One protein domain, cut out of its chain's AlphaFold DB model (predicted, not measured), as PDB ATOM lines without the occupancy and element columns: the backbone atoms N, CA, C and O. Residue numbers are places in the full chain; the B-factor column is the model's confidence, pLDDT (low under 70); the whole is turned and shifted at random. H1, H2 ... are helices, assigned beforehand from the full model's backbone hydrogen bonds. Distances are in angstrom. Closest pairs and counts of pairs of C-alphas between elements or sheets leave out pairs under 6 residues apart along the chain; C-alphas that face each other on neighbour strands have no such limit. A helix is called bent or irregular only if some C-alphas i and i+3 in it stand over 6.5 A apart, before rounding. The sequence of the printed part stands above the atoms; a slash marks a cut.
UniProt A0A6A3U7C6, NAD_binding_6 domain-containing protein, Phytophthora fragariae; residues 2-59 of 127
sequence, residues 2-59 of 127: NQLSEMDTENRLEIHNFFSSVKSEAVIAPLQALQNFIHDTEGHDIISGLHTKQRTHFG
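AT A GLANCE: This is residues 2 to 59 of the 127 residues of the protein "NAD_binding_6 domain-containing protein" of Phytophthora fragariae (UniProt A0A6A3U7C6). What is the shape? The long helix H2 makes one side, residues 8 to 24 the other, and residues 43 to 59 fold back between them, with short H1 towards one end. What builds it? The 58 printed residues include two named helices, H1 then H2, and no named strand: all helix, with under half in named elements. How compact? It is only just compact, close to loose, radius of gyration of the C-alphas 12.1 A, spanning 38 by 23 by 14 A.

IN THESE COORDINATES: Where is H1? Residues 2 to 7, from C-alpha 2 at (103.165, 202.840, 210.528). Where is H2? Residues 25 to 42, 24.8 A long, ending at (98.091, 216.995, 210.293); it is not bent, but only just: C-alphas 27 and 30 are 6.1 A apart.

HOW THE PARTS SIT: Do the helices meet? H1 and H2 are apart. What pairs? Residues 18 to 19 with 57 to 58, parallel, and 44 to 45 with 50 to 51, antiparallel. Are O i to N i+4 pairs within hydrogen-bond range? Each is in H1, 13 of 14 in H2.

THE WHOLE: How large? The farthest C-alphas, Glu 10 and Ala 26, are 38.3 A apart. Any breaks? The printed part has no cut, the link H1 to H2 is long, and no printed residue is under pLDDT 70.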
ATOM      1  N   ASN A   2     104.445 202.254 210.069       76.69
ATOM      2  CA  ASN A   2     103.165 202.840 210.528       76.69
ATOM      3  C   ASN A   2     102.574 202.155 211.768       76.69
ATOM      4  O   ASN A   2     102.387 202.807 212.784       76.69
ATOM      5  N   GLN A   3     102.434 200.828 211.738       79.44
ATOM      6  CA  GLN A   3     101.941 200.069 212.896       79.44
ATOM      7  C   GLN A   3     102.809 200.246 214.156       79.44
ATOM      8  O   GLN A   3     102.276 200.313 215.252       79.44
ATOM      9  N   LEU A   4     104.137 200.350 214.015       79.31
ATOM     10  CA  LEU A   4     105.040 200.558 215.157       79.31
ATOM     11  C   LEU A   4     104.862 201.952 215.767       79.31
ATOM     12  O   LEU A   4     104.838 202.079 216.983       79.31
ATOM     13  N   SER A   5     104.713 202.972 214.919       75.25
ATOM     14  CA  SER A   5     104.457 204.348 215.352       75.25
ATOM     15  C   SER A   5     103.094 204.475 216.043       75.25
ATOM     16  O   SER A   5     102.975 205.119 217.077       75.25
ATOM     17  N   GLU A   6     102.066 203.803 215.517       78.06
ATOM     18  CA  GLU A   6     100.714 203.793 216.096       78.06
ATOM     19  C   GLU A   6     100.637 203.038 217.431       78.06
ATOM     20  O   GLU A   6      99.847 203.398 218.302       78.06
ATOM     21  N   MET A   7     101.449 201.991 217.601       83.19
ATOM     22  CA  MET A   7     101.502 201.193 218.830       83.19
ATOM     23  C   MET A   7     102.363 201.824 219.933       83.19
ATOM     24  O   MET A   7     102.294 201.365 221.073       83.19
ATOM     25  N   ASP A   8     103.165 202.849 219.630       83.94
ATOM     26  CA  ASP A   8     104.021 203.511 220.615       83.94
ATOM     27  C   ASP A   8     103.244 204.506 221.491       83.94
ATOM     28  O   ASP A   8     103.340 205.728 221.361       83.94
ATOM     29  N   THR A   9     102.452 203.981 222.422       81.56
ATOM     30  CA  THR A   9     101.637 204.798 223.334       81.56
ATOM     31  C   THR A   9     102.448 205.482 224.440       81.56
ATOM     32  O   THR A   9     101.934 206.374 225.109       81.56
ATOM     33  N   GLU A  10     103.702 205.070 224.649       84.31
ATOM     34  CA  GLU A  10     104.552 205.500 225.768       84.31
ATOM     35  C   GLU A  10     105.761 206.348 225.330       84.31
ATOM     36  O   GLU A  10     106.624 206.645 226.154       84.31
ATOM     37  N   ASN A  11     105.830 206.781 224.062       83.69
ATOM     38  CA  ASN A  11     106.986 207.494 223.485       83.69
ATOM     39  C   ASN A  11     108.314 206.752 223.655       83.69
ATOM     40  O   ASN A  11     109.350 207.357 223.946       83.69
ATOM     41  N   ARG A  12     108.291 205.435 223.492       87.00
ATOM     42  CA  ARG A  12     109.490 204.601 223.550       87.00
ATOM     43  C   ARG A  12     110.243 204.594 222.225       87.00
ATOM     44  O   ARG A  12     111.401 204.185 222.205       87.00
ATOM     45  N   LEU A  13     109.606 205.018 221.134       87.75
ATOM     46  CA  LEU A  13     110.161 204.994 219.790       87.75
ATOM     47  C   LEU A  13     110.253 206.405 219.209       87.75
ATOM     48  O   LEU A  13     109.301 207.181 219.178       87.75
ATOM     49  N   GLU A  14     111.421 206.710 218.659       88.88
ATOM     50  CA  GLU A  14     111.645 207.889 217.837       88.88
ATOM     51  C   GLU A  14     112.191 207.431 216.482       88.88
ATOM     52  O   GLU A  14     113.205 206.738 216.414       88.88
ATOM     53  N   ILE A  15     111.504 207.779 215.392       89.12
ATOM     54  CA  ILE A  15     111.832 207.301 214.043       89.12
ATOM     55  C   ILE A  15     112.393 208.456 213.221       89.12
ATOM     56  O   ILE A  15     111.664 209.391 212.912       89.12
ATOM     57  N   HIS A  16     113.649 208.345 212.794       93.00
ATOM     58  CA  HIS A  16     114.308 209.323 211.925       93.00
ATOM     59  C   HIS A  16     114.567 208.723 210.543       93.00
ATOM     60  O   HIS A  16     115.319 207.759 210.406       93.00
ATOM     61  N   ASN A  17     113.943 209.291 209.511       94.19
ATOM     62  CA  ASN A  17     114.128 208.866 208.122       94.19
ATOM     63  C   ASN A  17     115.034 209.847 207.379       94.19
ATOM     64  O   ASN A  17     114.866 211.054 207.509       94.19
ATOM     65  N   PHE A  18     115.937 209.337 206.541       94.94
ATOM     66  CA  PHE A  18     116.866 210.152 205.751       94.94
ATOM     67  C   PHE A  18     116.753 209.817 204.262       94.94
ATOM     68  O   PHE A  18     117.208 208.763 203.803       94.94
ATOM     69  N   PHE A  19     116.166 210.722 203.478       94.75
ATOM     70  CA  PHE A  19     116.051 210.569 202.033       94.75
ATOM     71  C   PHE A  19     117.337 211.026 201.330       94.75
ATOM     72  O   PHE A  19     117.480 212.162 200.875       94.75
ATOM     73  N   SER A  20     118.303 210.111 201.252       92.69
ATOM     74  CA  SER A  20     119.687 210.422 200.863       92.69
ATOM     75  C   SER A  20     119.964 210.556 199.359       92.69
ATOM     76  O   SER A  20     121.061 210.975 198.976       92.69
ATOM     77  N   SER A  21     119.022 210.179 198.488       89.75
ATOM     78  CA  SER A  21     119.233 210.183 197.032       89.75
ATOM     79  C   SER A  21     118.975 211.544 196.380       89.75
ATOM     80  O   SER A  21     119.549 211.827 195.326       89.75
ATOM     81  N   VAL A  22     118.156 212.400 196.997       85.00
ATOM     82  CA  VAL A  22     117.826 213.727 196.467       85.00
ATOM     83  C   VAL A  22     118.876 214.730 196.927       85.00
ATOM     84  O   VAL A  22     119.173 214.838 198.111       85.00
ATOM     85  N   LYS A  23     119.457 215.460 195.969       84.44
ATOM     86  CA  LYS A  23     120.532 216.438 196.223       84.44
ATOM     87  C   LYS A  23     120.265 217.818 195.627       84.44
ATOM     88  O   LYS A  23     121.059 218.731 195.820       84.44
ATOM     89  N   SER A  24     119.209 217.954 194.827       91.94
ATOM     90  CA  SER A  24     118.897 219.208 194.150       91.94
ATOM     91  C   SER A  24     118.053 220.081 195.063       91.94
ATOM     92  O   SER A  24     116.909 219.739 195.347       91.94
ATOM     93  N   GLU A  25     118.594 221.229 195.461       90.75
ATOM     94  CA  GLU A  25     117.874 222.182 196.307       90.75
ATOM     95  C   GLU A  25     116.586 222.689 195.646       90.75
ATOM     96  O   GLU A  25     115.569 222.871 196.305       90.75
ATOM     97  N   ALA A  26     116.584 222.810 194.315       93.44
ATOM     98  CA  ALA A  26     115.395 223.182 193.550       93.44
ATOM     99  C   ALA A  26     114.244 222.166 193.687       93.44
ATOM    100  O   ALA A  26     113.091 222.515 193.448       93.44
ATOM    101  N   VAL A  27     114.553 220.919 194.063       90.00
ATOM    102  CA  VAL A  27     113.569 219.867 194.355       90.00
ATOM    103  C   VAL A  27     113.300 219.773 195.858       90.00
ATOM    104  O   VAL A  27     112.149 219.623 196.255       90.00
ATOM    105  N   ILE A  28     114.338 219.876 196.692       93.75
ATOM    106  CA  ILE A  28     114.227 219.735 198.151       93.75
ATOM    107  C   ILE A  28     113.413 220.880 198.751       93.75
ATOM    108  O   ILE A  28     112.437 220.608 199.441       93.75
ATOM    109  N   ALA A  29     113.745 222.137 198.449       95.06
ATOM    110  CA  ALA A  29     113.093 223.301 199.045       95.06
ATOM    111  C   ALA A  29     111.553 223.291 198.929       95.06
ATOM    112  O   ALA A  29     110.885 223.441 199.957       95.06
ATOM    113  N   PRO A  30     110.941 223.087 197.739       95.25
ATOM    114  CA  PRO A  30     109.483 223.047 197.641       95.25
ATOM    115  C   PRO A  30     108.873 221.832 198.354       95.25
ATOM    116  O   PRO A  30     107.823 221.968 198.983       95.25
ATOM    117  N   LEU A  31     109.522 220.662 198.298       94.12
ATOM    118  CA  LEU A  31     109.049 219.466 199.003       94.12
ATOM    119  C   LEU A  31     109.098 219.654 200.518       94.12
ATOM    120  O   LEU A  31     108.138 219.314 201.201       94.12
ATOM    121  N   GLN A  32     110.177 220.232 201.034       95.25
ATOM    122  CA  GLN A  32     110.347 220.507 202.453       95.25
ATOM    123  C   GLN A  32     109.356 221.570 202.941       95.25
ATOM    124  O   GLN A  32     108.807 221.436 204.030       95.25
ATOM    125  N   ALA A  33     109.060 222.595 202.135       95.56
ATOM    126  CA  ALA A  33     108.024 223.576 202.465       95.56
ATOM    127  C   ALA A  33     106.639 222.919 202.600       95.56
ATOM    128  O   ALA A  33     105.933 223.169 203.578       95.56
ATOM    129  N   LEU A  34     106.277 222.041 201.659       95.25
ATOM    130  CA  LEU A  34     105.023 221.289 201.717       95.25
ATOM    131  C   LEU A  34     105.002 220.296 202.889       95.25
ATOM    132  O   LEU A  34     103.998 220.190 203.588       95.25
ATOM    133  N   GLN A  35     106.119 219.605 203.127       95.88
ATOM    134  CA  GLN A  35     106.282 218.671 204.237       95.88
ATOM    135  C   GLN A  35     106.098 219.368 205.579       95.88
ATOM    136  O   GLN A  35     105.357 218.864 206.413       95.88
ATOM    137  N   ASN A  36     106.728 220.527 205.775       95.00
ATOM    138  CA  ASN A  36     106.569 221.322 206.988       95.00
ATOM    139  C   ASN A  36     105.101 221.704 207.194       95.00
ATOM    140  O   ASN A  36     104.554 221.462 208.261       95.00
ATOM    141  N   PHE A  37     104.451 222.231 206.154       95.31
ATOM    142  CA  PHE A  37     103.057 222.654 206.242       95.31
ATOM    143  C   PHE A  37     102.114 221.507 206.637       95.31
ATOM    144  O   PHE A  37     101.295 221.670 207.540       95.31
ATOM    145  N   ILE A  38     102.229 220.347 205.984       93.25
ATOM    146  CA  ILE A  38     101.348 219.203 206.260       93.25
ATOM    147  C   ILE A  38     101.689 218.558 207.608       93.25
ATOM    148  O   ILE A  38     100.788 218.213 208.366       93.25
ATOM    149  N   HIS A  39     102.970 218.448 207.960       93.94
ATOM    150  CA  HIS A  39     103.373 217.890 209.252       93.94
ATOM    151  C   HIS A  39     102.888 218.750 210.425       93.94
ATOM    152  O   HIS A  39     102.330 218.209 211.376       93.94
ATOM    153  N   ASP A  40     102.989 220.078 210.322       92.00
ATOM    154  CA  ASP A  40     102.553 221.005 211.375       92.00
ATOM    155  C   ASP A  40     101.023 221.035 211.547       92.00
ATOM    156  O   ASP A  40     100.522 221.358 212.626       92.00
ATOM    157  N   THR A  41     100.265 220.716 210.492       91.38
ATOM    158  CA  THR A  41      98.793 220.778 210.499       91.38
ATOM    159  C   THR A  41      98.126 219.431 210.766       91.38
ATOM    160  O   THR A  41      97.103 219.387 211.448       91.38
ATOM    161  N   GLU A  42      98.698 218.334 210.267       88.31
ATOM    162  CA  GLU A  42      98.091 216.995 210.293       88.31
ATOM    163  C   GLU A  42      98.940 215.955 211.045       88.31
ATOM    164  O   GLU A  42      98.483 214.835 211.276       88.31
ATOM    165  N   GLY A  43     100.178 216.285 211.430       84.19
ATOM    166  CA  GLY A  43     101.105 215.343 212.073       84.19
ATOM    167  C   GLY A  43     101.577 214.212 211.152       84.19
ATOM    168  O   GLY A  43     102.063 213.184 211.628       84.19
ATOM    169  N   HIS A  44     101.399 214.368 209.836       88.06
ATOM    170  CA  HIS A  44     101.756 213.373 208.831       88.06
ATOM    171  C   HIS A  44     103.020 213.791 208.075       88.06
ATOM    172  O   HIS A  44     103.111 214.900 207.546       88.06
ATOM    173  N   ASP A  45     104.005 212.899 207.998       91.25
ATOM    174  CA  ASP A  45     105.200 213.116 207.191       91.25
ATOM    175  C   ASP A  45     104.976 212.608 205.764       91.25
ATOM    176  O   ASP A  45     105.149 211.427 205.472       91.25
ATOM    177  N   ILE A  46     104.638 213.520 204.853       92.06
ATOM    178  CA  ILE A  46     104.311 213.199 203.453       92.06
ATOM    179  C   ILE A  46     105.446 212.549 202.657       92.06
ATOM    180  O   ILE A  46     105.195 211.989 201.592       92.06
ATOM    181  N   ILE A  47     106.694 212.656 203.121       93.44
ATOM    182  CA  ILE A  47     107.843 212.103 202.400       93.44
ATOM    183  C   ILE A  47     107.961 210.603 202.668       93.44
ATOM    184  O   ILE A  47     108.170 209.829 201.736       93.44
ATOM    185  N   SER A  48     107.801 210.183 203.926       89.88
ATOM    186  CA  SER A  48     107.805 208.763 204.300       89.88
ATOM    187  C   SER A  48     106.416 208.119 204.286       89.88
ATOM    188  O   SER A  48     106.314 206.892 204.278       89.88
ATOM    189  N   GLY A  49     105.350 208.926 204.287       87.81
ATOM    190  CA  GLY A  49     103.969 208.475 204.452       87.81
ATOM    191  C   GLY A  49     103.659 207.983 205.869       87.81
ATOM    192  O   GLY A  49     102.737 207.180 206.045       87.81
ATOM    193  N   LEU A  50     104.454 208.389 206.866       84.38
ATOM    194  CA  LEU A  50     104.306 207.944 208.249       84.38
ATOM    195  C   LEU A  50     103.558 208.968 209.108       84.38
ATOM    196  O   LEU A  50     103.816 210.170 209.036       84.38
ATOM    197  N   HIS A  51     102.691 208.483 209.998       82.56
ATOM    198  CA  HIS A  51     102.202 209.274 211.132       82.56
ATOM    199  C   HIS A  51     103.253 209.217 212.236       82.56
ATOM    200  O   HIS A  51     103.319 208.250 212.991       82.56
ATOM    201  N   THR A  52     104.136 210.208 212.276       81.19
ATOM    202  CA  THR A  52     105.303 210.237 213.167       81.19
ATOM    203  C   THR A  52     105.560 211.657 213.655       81.19
ATOM    204  O   THR A  52     105.253 212.646 212.989       81.19
ATOM    205  N   LYS A  53     106.167 211.762 214.837       84.19
ATOM    206  CA  LYS A  53     106.560 213.045 215.433       84.19
ATOM    207  C   LYS A  53     107.719 213.708 214.701       84.19
ATOM    208  O   LYS A  53     107.861 214.923 214.778       84.19
ATOM    209  N   GLN A  54     108.527 212.917 214.001       90.12
ATOM    210  CA  GLN A  54     109.692 213.395 213.268       90.12
ATOM    211  C   GLN A  54     109.401 213.471 211.776       90.12
ATOM    212  O   GLN A  54     108.700 212.631 211.223       90.12
ATOM    213  N   ARG A  55     109.983 214.457 211.104       94.19
ATOM    214  CA  ARG A  55     109.892 214.597 209.646       94.19
ATOM    215  C   ARG A  55     111.036 213.835 208.990       94.19
ATOM    216  O   ARG A  55     112.129 213.780 209.540       94.19
ATOM    217  N   THR A  56     110.826 213.300 207.789       95.00
ATOM    218  CA  THR A  56     111.941 212.791 206.982       95.00
ATOM    219  C   THR A  56     112.917 213.917 206.661       95.00
ATOM    220  O   THR A  56     112.533 214.956 206.127       95.00
ATOM    221  N   HIS A  57     114.189 213.683 206.943       95.19
ATOM    222  CA  HIS A  57     115.292 214.559 206.598       95.19
ATOM    223  C   HIS A  57     115.714 214.328 205.145       95.19
ATOM    224  O   HIS A  57     115.718 213.196 204.656       95.19
ATOM    225  N   PHE A  58     116.130 215.385 204.453       95.06
ATOM    226  CA  PHE A  58     116.753 215.265 203.136       95.06
ATOM    227  C   PHE A  58     118.272 215.176 203.277       95.06
ATOM    228  O   PHE A  58     118.877 215.911 204.055       95.06
ATOM    229  N   GLY A  59     118.897 214.288 202.502       93.31
ATOM    230  CA  GLY A  59     120.339 214.062 202.555       93.31
ATOM    231  C   GLY A  59     120.745 212.899 203.459       93.31
ATOM    232  O   GLY A  59     119.943 212.030 203.802       93.31
TER     233      GLY A  59